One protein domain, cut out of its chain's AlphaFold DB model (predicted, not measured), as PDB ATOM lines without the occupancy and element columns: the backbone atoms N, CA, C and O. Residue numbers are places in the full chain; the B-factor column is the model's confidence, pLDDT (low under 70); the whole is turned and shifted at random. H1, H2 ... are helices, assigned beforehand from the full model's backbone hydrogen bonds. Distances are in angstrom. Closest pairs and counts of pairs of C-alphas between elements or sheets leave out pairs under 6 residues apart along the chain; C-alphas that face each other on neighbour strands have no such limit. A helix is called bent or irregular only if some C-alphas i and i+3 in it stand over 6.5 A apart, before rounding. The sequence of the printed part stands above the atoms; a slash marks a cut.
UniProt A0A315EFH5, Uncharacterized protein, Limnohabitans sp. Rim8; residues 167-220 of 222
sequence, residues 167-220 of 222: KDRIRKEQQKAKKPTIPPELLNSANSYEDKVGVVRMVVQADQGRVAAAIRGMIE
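What this domain is: This is residues 167 to 220 of the 222 residues of an uncharacterized protein of Limnohabitans sp. Rim8 (UniProt A0A315EFH5). The printed part is a sprawling chain of helices: H1 sticks out alone as an arm, a short link of 7 residues, 178 to 184, leads from it to the short helix H2, and the long helix H3 is bent into a V, with H2 packed on its first arm, H3a. The second arm, H3b, folds back from the bend, and its far part, residues 213 to 219, sticks out as well. The printed part has 54 residues, with three named helices in the order H1, H2, H3 and no named strand; the class is all helix. The whole is loose, with a radius of gyration of the C-alphas of 14.2 A, and flat, with spans of 43 by 30 by 15 A.

How they stand to each other: H1, residues 167 to 177, touches no helix, and residues 167 to 178 stand free. H2, residues 185 to 189, is apart from H1. H3, residues 193 to 219, was assigned as one helix by its hydrogen bonds, but it is bent: C-alphas 206 and 209 are 9.1 A apart. Its arms are H3a, residues 193 to 206, and H3b, residues 209 to 219; residues 207 and 208 belong to neither. H2 touches H3a, which meets it with residues 196 to 200 alone; the closest C-alphas are those of Leu 187 and Lys 196, 5.9 A apart. H3a and H3b are close but not clearly touching, with the C-alphas of Val 204 and Val 211 closest at 6.4 A. Their lines stand at a steep tilt of 65 degrees, and they run opposite ways. H1 is apart from H3a and from H3b, and H2 is apart from H3b. In H1, H2, H3a and H3b every O i to N i+4 pair is within hydrogen-bond range.

Where its parts are: H1 begins at C-alpha 167, at (135.808, 217.371, 172.241), and measures 14.9 A from first to last C-alpha. H2 measures 6.2 A. H3a begins at C-alpha 193, at (149.550, 180.198, 190.345), and measures 19.8 A. H3b measures 15.2 A and ends at C-alpha 219, at (125.537, 181.663, 189.545).

The domain as a whole: The two C-alphas farthest apart are those of Lys 167 and Ser 192, at 43.7 A. Without the free residues 167 to 178 and 213 to 220, the body of 34 residues spans 26 by 14 by 12 A. The printed part has no cut. The link from H1 to H2 is short, with 7 residues, and the link from H2 to H3 is tight, with 3. The mean pLDDT of the printed part is 80.6, and residues 174 to 181 and 183 to 184 are under 70.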
ATOM      1  N   LYS A 167     135.753 217.692 170.804       75.06
ATOM      2  CA  LYS A 167     135.808 217.371 172.241       75.06
ATOM      3  C   LYS A 167     135.282 215.968 172.543       75.06
ATOM      4  O   LYS A 167     135.899 215.255 173.334       75.06
ATOM      5  N   ASP A 168     134.190 215.544 171.913       77.69
ATOM      6  CA  ASP A 168     133.627 214.205 172.106       77.69
ATOM      7  C   ASP A 168     134.485 213.115 171.462       77.69
ATOM      8  O   ASP A 168     134.663 212.048 172.055       77.69
ATOM      9  N   ARG A 169     135.097 213.381 170.303       74.00
ATOM     10  CA  ARG A 169     136.079 212.491 169.680       74.00
ATOM     11  C   ARG A 169     137.321 212.339 170.554       74.00
ATOM     12  O   ARG A 169     137.666 211.205 170.882       74.00
ATOM     13  N   ILE A 170     137.913 213.436 171.033       77.25
ATOM     14  CA  ILE A 170     139.040 213.408 171.979       77.25
ATOM     15  C   ILE A 170     138.641 212.669 173.261       77.25
ATOM     16  O   ILE A 170     139.374 211.797 173.716       77.25
ATOM     17  N   ARG A 171     137.458 212.928 173.833       78.62
ATOM     18  CA  ARG A 171     136.987 212.228 175.040       78.62
ATOM     19  C   ARG A 171     136.797 210.729 174.797       78.62
ATOM     20  O   ARG A 171     137.137 209.931 175.668       78.62
ATOM     21  N   LYS A 172     136.303 210.330 173.623       76.75
ATOM     22  CA  LYS A 172     136.084 208.931 173.216       76.75
ATOM     23  C   LYS A 172     137.389 208.202 172.886       76.75
ATOM     24  O   LYS A 172     137.518 207.025 173.212       76.75
ATOM     25  N   GLU A 173     138.361 208.878 172.280       72.81
ATOM     26  CA  GLU A 173     139.716 208.366 172.045       72.81
ATOM     27  C   GLU A 173     140.485 208.248 173.371       72.81
ATOM     28  O   GLU A 173     141.000 207.176 173.684       72.81
ATOM     29  N   GLN A 174     140.438 209.269 174.235       69.69
ATOM     30  CA  GLN A 174     141.009 209.213 175.583       69.69
ATOM     31  C   GLN A 174     140.364 208.131 176.456       69.69
ATOM     32  O   GLN A 174     141.077 207.465 177.194       69.69
ATOM     33  N   GLN A 175     139.047 207.907 176.396       68.44
ATOM     34  CA  GLN A 175     138.398 206.821 177.150       68.44
ATOM     35  C   GLN A 175     138.830 205.425 176.683       68.44
ATOM     36  O   GLN A 175     138.840 204.497 177.491       68.44
ATOM     37  N   LYS A 176     139.198 205.273 175.403       65.94
ATOM     38  CA  LYS A 176     139.795 204.041 174.870       65.94
ATOM     39  C   LYS A 176     141.262 203.901 175.289       65.94
ATOM     40  O   LYS A 176     141.665 202.815 175.679       65.94
ATOM     41  N   ALA A 177     142.036 204.988 175.258       63.47
ATOM     42  CA  ALA A 177     143.456 204.987 175.619       63.47
ATOM     43  C   ALA A 177     143.704 204.848 177.137       63.47
ATOM     44  O   ALA A 177     144.604 204.128 177.555       63.47
ATOM     45  N   LYS A 178     142.876 205.486 177.977       61.84
ATOM     46  CA  LYS A 178     142.976 205.471 179.454       61.84
ATOM     47  C   LYS A 178     142.542 204.146 180.092       61.84
ATOM     48  O   LYS A 178     142.674 203.986 181.301       61.84
ATOM     49  N   LYS A 179     142.022 203.200 179.305       58.50
ATOM     50  CA  LYS A 179     141.698 201.838 179.740       58.50
ATOM     51  C   LYS A 179     142.634 200.845 179.048       58.50
ATOM     52  O   LYS A 179     142.224 200.262 178.041       58.50
ATOM     53  N   PRO A 180     143.860 200.617 179.566       61.31
ATOM     54  CA  PRO A 180     144.676 199.485 179.140       61.31
ATOM     55  C   PRO A 180     143.906 198.200 179.460       61.31
ATOM     56  O   PRO A 180     143.915 197.694 180.580       61.31
ATOM     57  N   THR A 181     143.160 197.713 178.470       68.06
ATOM     58  CA  THR A 181     142.335 196.516 178.597       68.06
ATOM     59  C   THR A 181     143.285 195.338 178.588       68.06
ATOM     60  O   THR A 181     143.889 195.027 177.562       68.06
ATOM     61  N   ILE A 182     143.451 194.723 179.753       70.50
ATOM     62  CA  ILE A 182     144.355 193.595 179.956       70.50
ATOM     63  C   ILE A 182     143.878 192.459 179.045       70.50
ATOM     64  O   ILE A 182     142.741 192.002 179.207       70.50
ATOM     65  N   PRO A 183     144.689 192.011 178.070       69.69
ATOM     66  CA  PRO A 183     144.257 190.968 177.158       69.69
ATOM     67  C   PRO A 183     144.051 189.661 177.942       69.69
ATOM     68  O   PRO A 183     144.938 189.264 178.705       69.69
ATOM     69  N   PRO A 184     142.912 188.962 177.758       67.88
ATOM     70  CA  PRO A 184     142.601 187.743 178.508       67.88
ATOM     71  C   PRO A 184     143.613 186.616 178.250       67.88
ATOM     72  O   PRO A 184     143.775 185.737 179.090       67.88
ATOM     73  N   GLU A 185     144.370 186.684 177.151       73.44
ATOM     74  CA  GLU A 185     145.450 185.744 176.826       73.44
ATOM     75  C   GLU A 185     146.590 185.712 177.856       73.44
ATOM     76  O   GLU A 185     147.320 184.721 177.930       73.44
ATOM     77  N   LEU A 186     146.727 186.736 178.708       73.88
ATOM     78  CA  LEU A 186     147.660 186.693 179.841       73.88
ATOM     79  C   LEU A 186     147.246 185.649 180.893       73.88
ATOM     80  O   LEU A 186     148.111 185.043 181.513       73.88
ATOM     81  N   LEU A 187     145.950 185.341 181.036       73.06
ATOM     82  CA  LEU A 187     145.480 184.245 181.900       73.06
ATOM     83  C   LEU A 187     145.796 182.860 181.314       73.06
ATOM     84  O   LEU A 187     146.033 181.912 182.064       73.06
ATOM     85  N   ASN A 188     145.812 182.756 179.982       78.00
ATOM     86  CA  ASN A 188     146.103 181.519 179.251       78.00
ATOM     87  C   ASN A 188     147.612 181.228 179.169       78.00
ATOM     88  O   ASN A 188     148.006 180.067 179.082       78.00
ATOM     89  N   SER A 189     148.452 182.268 179.197       80.00
ATOM     90  CA  SER A 189     149.918 182.168 179.095       80.00
ATOM     91  C   SER A 189     150.652 182.198 180.445       80.00
ATOM     92  O   SER A 189     151.780 181.704 180.527       80.00
ATOM     93  N   ALA A 190     150.018 182.697 181.512       80.69
ATOM     94  CA  ALA A 190     150.526 182.610 182.880       80.69
ATOM     95  C   ALA A 190     150.653 181.144 183.335       80.69
ATOM     96  O   ALA A 190     149.660 180.435 183.493       80.69
ATOM     97  N   ASN A 191     151.880 180.673 183.581       79.69
ATOM     98  CA  ASN A 191     152.139 179.282 183.988       79.69
ATOM     99  C   ASN A 191     152.206 179.081 185.515       79.69
ATOM    100  O   ASN A 191     152.123 177.946 185.981       79.69
ATOM    101  N   SER A 192     152.341 180.155 186.299       89.88
ATOM    102  CA  SER A 192     152.409 180.101 187.770       89.88
ATOM    103  C   SER A 192     151.064 180.450 188.414       89.88
ATOM    104  O   SER A 192     150.314 181.266 187.881       89.88
ATOM    105  N   TYR A 193     150.760 179.869 189.579       88.88
ATOM    106  CA  TYR A 193     149.550 180.198 190.345       88.88
ATOM    107  C   TYR A 193     149.538 181.669 190.788       88.88
ATOM    108  O   TYR A 193     148.555 182.365 190.551       88.88
ATOM    109  N   GLU A 194     150.658 182.158 191.328       90.56
ATOM    110  CA  GLU A 194     150.828 183.558 191.745       90.56
ATOM    111  C   GLU A 194     150.587 184.541 190.589       90.56
ATOM    112  O   GLU A 194     149.949 185.575 190.758       90.56
ATOM    113  N   ASP A 195     151.052 184.180 189.390       88.44
ATOM    114  CA  ASP A 195     150.901 184.975 188.169       88.44
ATOM    115  C   ASP A 195     149.438 184.985 187.697       88.44
ATOM    116  O   ASP A 195     148.862 186.046 187.458       88.44
ATOM    117  N   LYS A 196     148.760 183.826 187.708       88.19
ATOM    118  CA  LYS A 196     147.312 183.747 187.450       88.19
ATOM    119  C   LYS A 196     146.506 184.583 188.445       88.19
ATOM    120  O   LYS A 196     145.619 185.321 188.022       88.19
ATOM    121  N   VAL A 197     146.808 184.516 189.743       89.69
ATOM    122  CA  VAL A 197     146.130 185.324 190.774       89.69
ATOM    123  C   VAL A 197     146.424 186.818 190.589       89.69
ATOM    124  O   VAL A 197     145.510 187.635 190.718       89.69
ATOM    125  N   GLY A 198     147.658 187.183 190.231       88.94
ATOM    126  CA  GLY A 198     148.053 188.554 189.903       88.94
ATOM    127  C   GLY A 198     147.283 189.119 188.709       88.94
ATOM    128  O   GLY A 198     146.655 190.174 188.826       88.94
ATOM    129  N   VAL A 199     147.249 188.393 187.587       86.38
ATOM    130  CA  VAL A 199     146.503 188.795 186.384       86.38
ATOM    131  C   VAL A 199     144.995 188.825 186.655       86.38
ATOM    132  O   VAL A 199     144.347 189.795 186.269       86.38
ATOM    133  N   VAL A 200     144.422 187.852 187.380       87.19
ATOM    134  CA  VAL A 200     143.001 187.893 187.789       87.19
ATOM    135  C   VAL A 200     142.711 189.132 188.633       87.19
ATOM    136  O   VAL A 200     141.757 189.846 188.330       87.19
ATOM    137  N   ARG A 201     143.534 189.447 189.645       88.88
ATOM    138  CA  ARG A 201     143.371 190.660 190.465       88.88
ATOM    139  C   ARG A 201     143.407 191.922 189.606       88.88
ATOM    140  O   ARG A 201     142.570 192.800 189.798       88.88
ATOM    141  N   MET A 202     144.329 191.991 188.650       84.38
ATOM    142  CA  MET A 202     144.481 193.128 187.742       84.38
ATOM    143  C   MET A 202     143.262 193.280 186.808       84.38
ATOM    144  O   MET A 202     142.731 194.379 186.668       84.38
ATOM    145  N   VAL A 203     142.757 192.180 186.229       86.56
ATOM    146  CA  VAL A 203     141.544 192.162 185.380       86.56
ATOM    147  C   VAL A 203     140.298 192.543 186.178       86.56
ATOM    148  O   VAL A 203     139.480 193.331 185.706       86.56
ATOM    149  N   VAL A 204     140.164 192.018 187.397       88.19
ATOM    150  CA  VAL A 204     139.082 192.359 188.328       88.19
ATOM    151  C   VAL A 204     139.136 193.850 188.663       88.19
ATOM    152  O   VAL A 204     138.130 194.529 188.507       88.19
ATOM    153  N   GLN A 205     140.301 194.399 189.021       86.31
ATOM    154  CA  GLN A 205     140.463 195.832 189.299       86.31
ATOM    155  C   GLN A 205     140.147 196.727 188.090       86.31
ATOM    156  O   GLN A 205     139.505 197.760 188.269       86.31
ATOM    157  N   ALA A 206     140.542 196.333 186.876       85.44
ATOM    158  CA  ALA A 206     140.284 197.107 185.662       85.44
ATOM    159  C   ALA A 206     138.807 197.085 185.215       85.44
ATOM    160  O   ALA A 206     138.288 198.103 184.758       85.44
ATOM    161  N   ASP A 207     138.127 195.939 185.344       85.38
ATOM    162  CA  ASP A 207     136.805 195.683 184.751       85.38
ATOM    163  C   ASP A 207     135.807 195.030 185.738       85.38
ATOM    164  O   ASP A 207     135.010 194.164 185.357       85.38
ATOM    165  N   GLN A 208     135.808 195.475 187.006       87.31
ATOM    166  CA  GLN A 208     134.968 194.971 188.114       87.31
ATOM    167  C   GLN A 208     133.536 194.605 187.688       87.31
ATOM    168  O   GLN A 208     133.086 193.476 187.876       87.31
ATOM    169  N   GLY A 209     132.824 195.547 187.056       88.19
ATOM    170  CA  GLY A 209     131.426 195.363 186.657       88.19
ATOM    171  C   GLY A 209     131.214 194.283 185.589       88.19
ATOM    172  O   GLY A 209     130.209 193.574 185.638       88.19
ATOM    173  N   ARG A 210     132.164 194.100 184.657       85.19
ATOM    174  CA  ARG A 210     132.086 193.037 183.637       85.19
ATOM    175  C   ARG A 210     132.296 191.667 184.274       85.19
ATOM    176  O   ARG A 210     131.564 190.735 183.954       85.19
ATOM    177  N   VAL A 211     133.270 191.555 185.179       87.81
ATOM    178  CA  VAL A 211     133.560 190.299 185.883       87.81
ATOM    179  C   VAL A 211     132.408 189.927 186.821       87.81
ATOM    180  O   VAL A 211     131.939 188.794 186.777       87.81
ATOM    181  N   ALA A 212     131.877 190.883 187.589       90.56
ATOM    182  CA  ALA A 212     130.729 190.660 188.466       90.56
ATOM    183  C   ALA A 212     129.469 190.231 187.693       90.56
ATOM    184  O   ALA A 212     128.793 189.293 188.110       90.56
ATOM    185  N   ALA A 213     129.169 190.857 186.548       90.00
ATOM    186  CA  ALA A 213     128.035 190.466 185.707       90.00
ATOM    187  C   ALA A 213     128.199 189.055 185.111       90.00
ATOM    188  O   ALA A 213     127.240 188.286 185.095       90.00
ATOM    189  N   ALA A 214     129.410 188.691 184.673       87.56
ATOM    190  CA  ALA A 214     129.703 187.347 184.179       87.56
ATOM    191  C   ALA A 214     129.563 186.289 185.288       87.56
ATOM    192  O   ALA A 214     128.860 185.301 185.097       87.56
ATOM    193  N   ILE A 215     130.155 186.525 186.466       90.81
ATOM    194  CA  ILE A 215     130.031 185.637 187.634       90.81
ATOM    195  C   ILE A 215     128.561 185.482 188.038       90.81
ATOM    196  O   ILE A 215     128.097 184.364 188.245       90.81
ATOM    197  N   ARG A 216     127.801 186.582 188.083       90.81
ATOM    198  CA  ARG A 216     126.364 186.559 188.382       90.81
ATOM    199  C   ARG A 216     125.593 185.680 187.397       90.81
ATOM    200  O   ARG A 216     124.846 184.820 187.840       90.81
ATOM    201  N   GLY A 217     125.841 185.817 186.093       91.38
ATOM    202  CA  GLY A 217     125.229 184.967 185.063       91.38
ATOM    203  C   GLY A 217     125.662 183.493 185.094       91.38
ATOM    204  O   GLY A 217     124.983 182.658 184.507       91.38
ATOM    205  N   MET A 218     126.765 183.154 185.772       88.94
ATOM    206  CA  MET A 218     127.176 181.764 186.029       88.94
ATOM    207  C   MET A 218     126.567 181.188 187.319       88.94
ATOM    208  O   MET A 218     126.464 179.971 187.444       88.94
ATOM    209  N   ILE A 219     126.179 182.044 188.272       91.88
ATOM    210  CA  ILE A 219     125.537 181.663 189.545       91.88
ATOM    211  C   ILE A 219     124.007 181.628 189.415       91.88
ATOM    212  O   ILE A 219     123.359 180.811 190.067       91.88
ATOM    213  N   GLU A 220     123.422 182.476 188.564       80.38
ATOM    214  CA  GLU A 220     122.003 182.451 188.195       80.38
ATOM    215  C   GLU A 220     121.715 181.223 187.307       80.38
ATOM    216  O   GLU A 220     121.543 181.310 186.090       80.38
TER     217      GLU A 220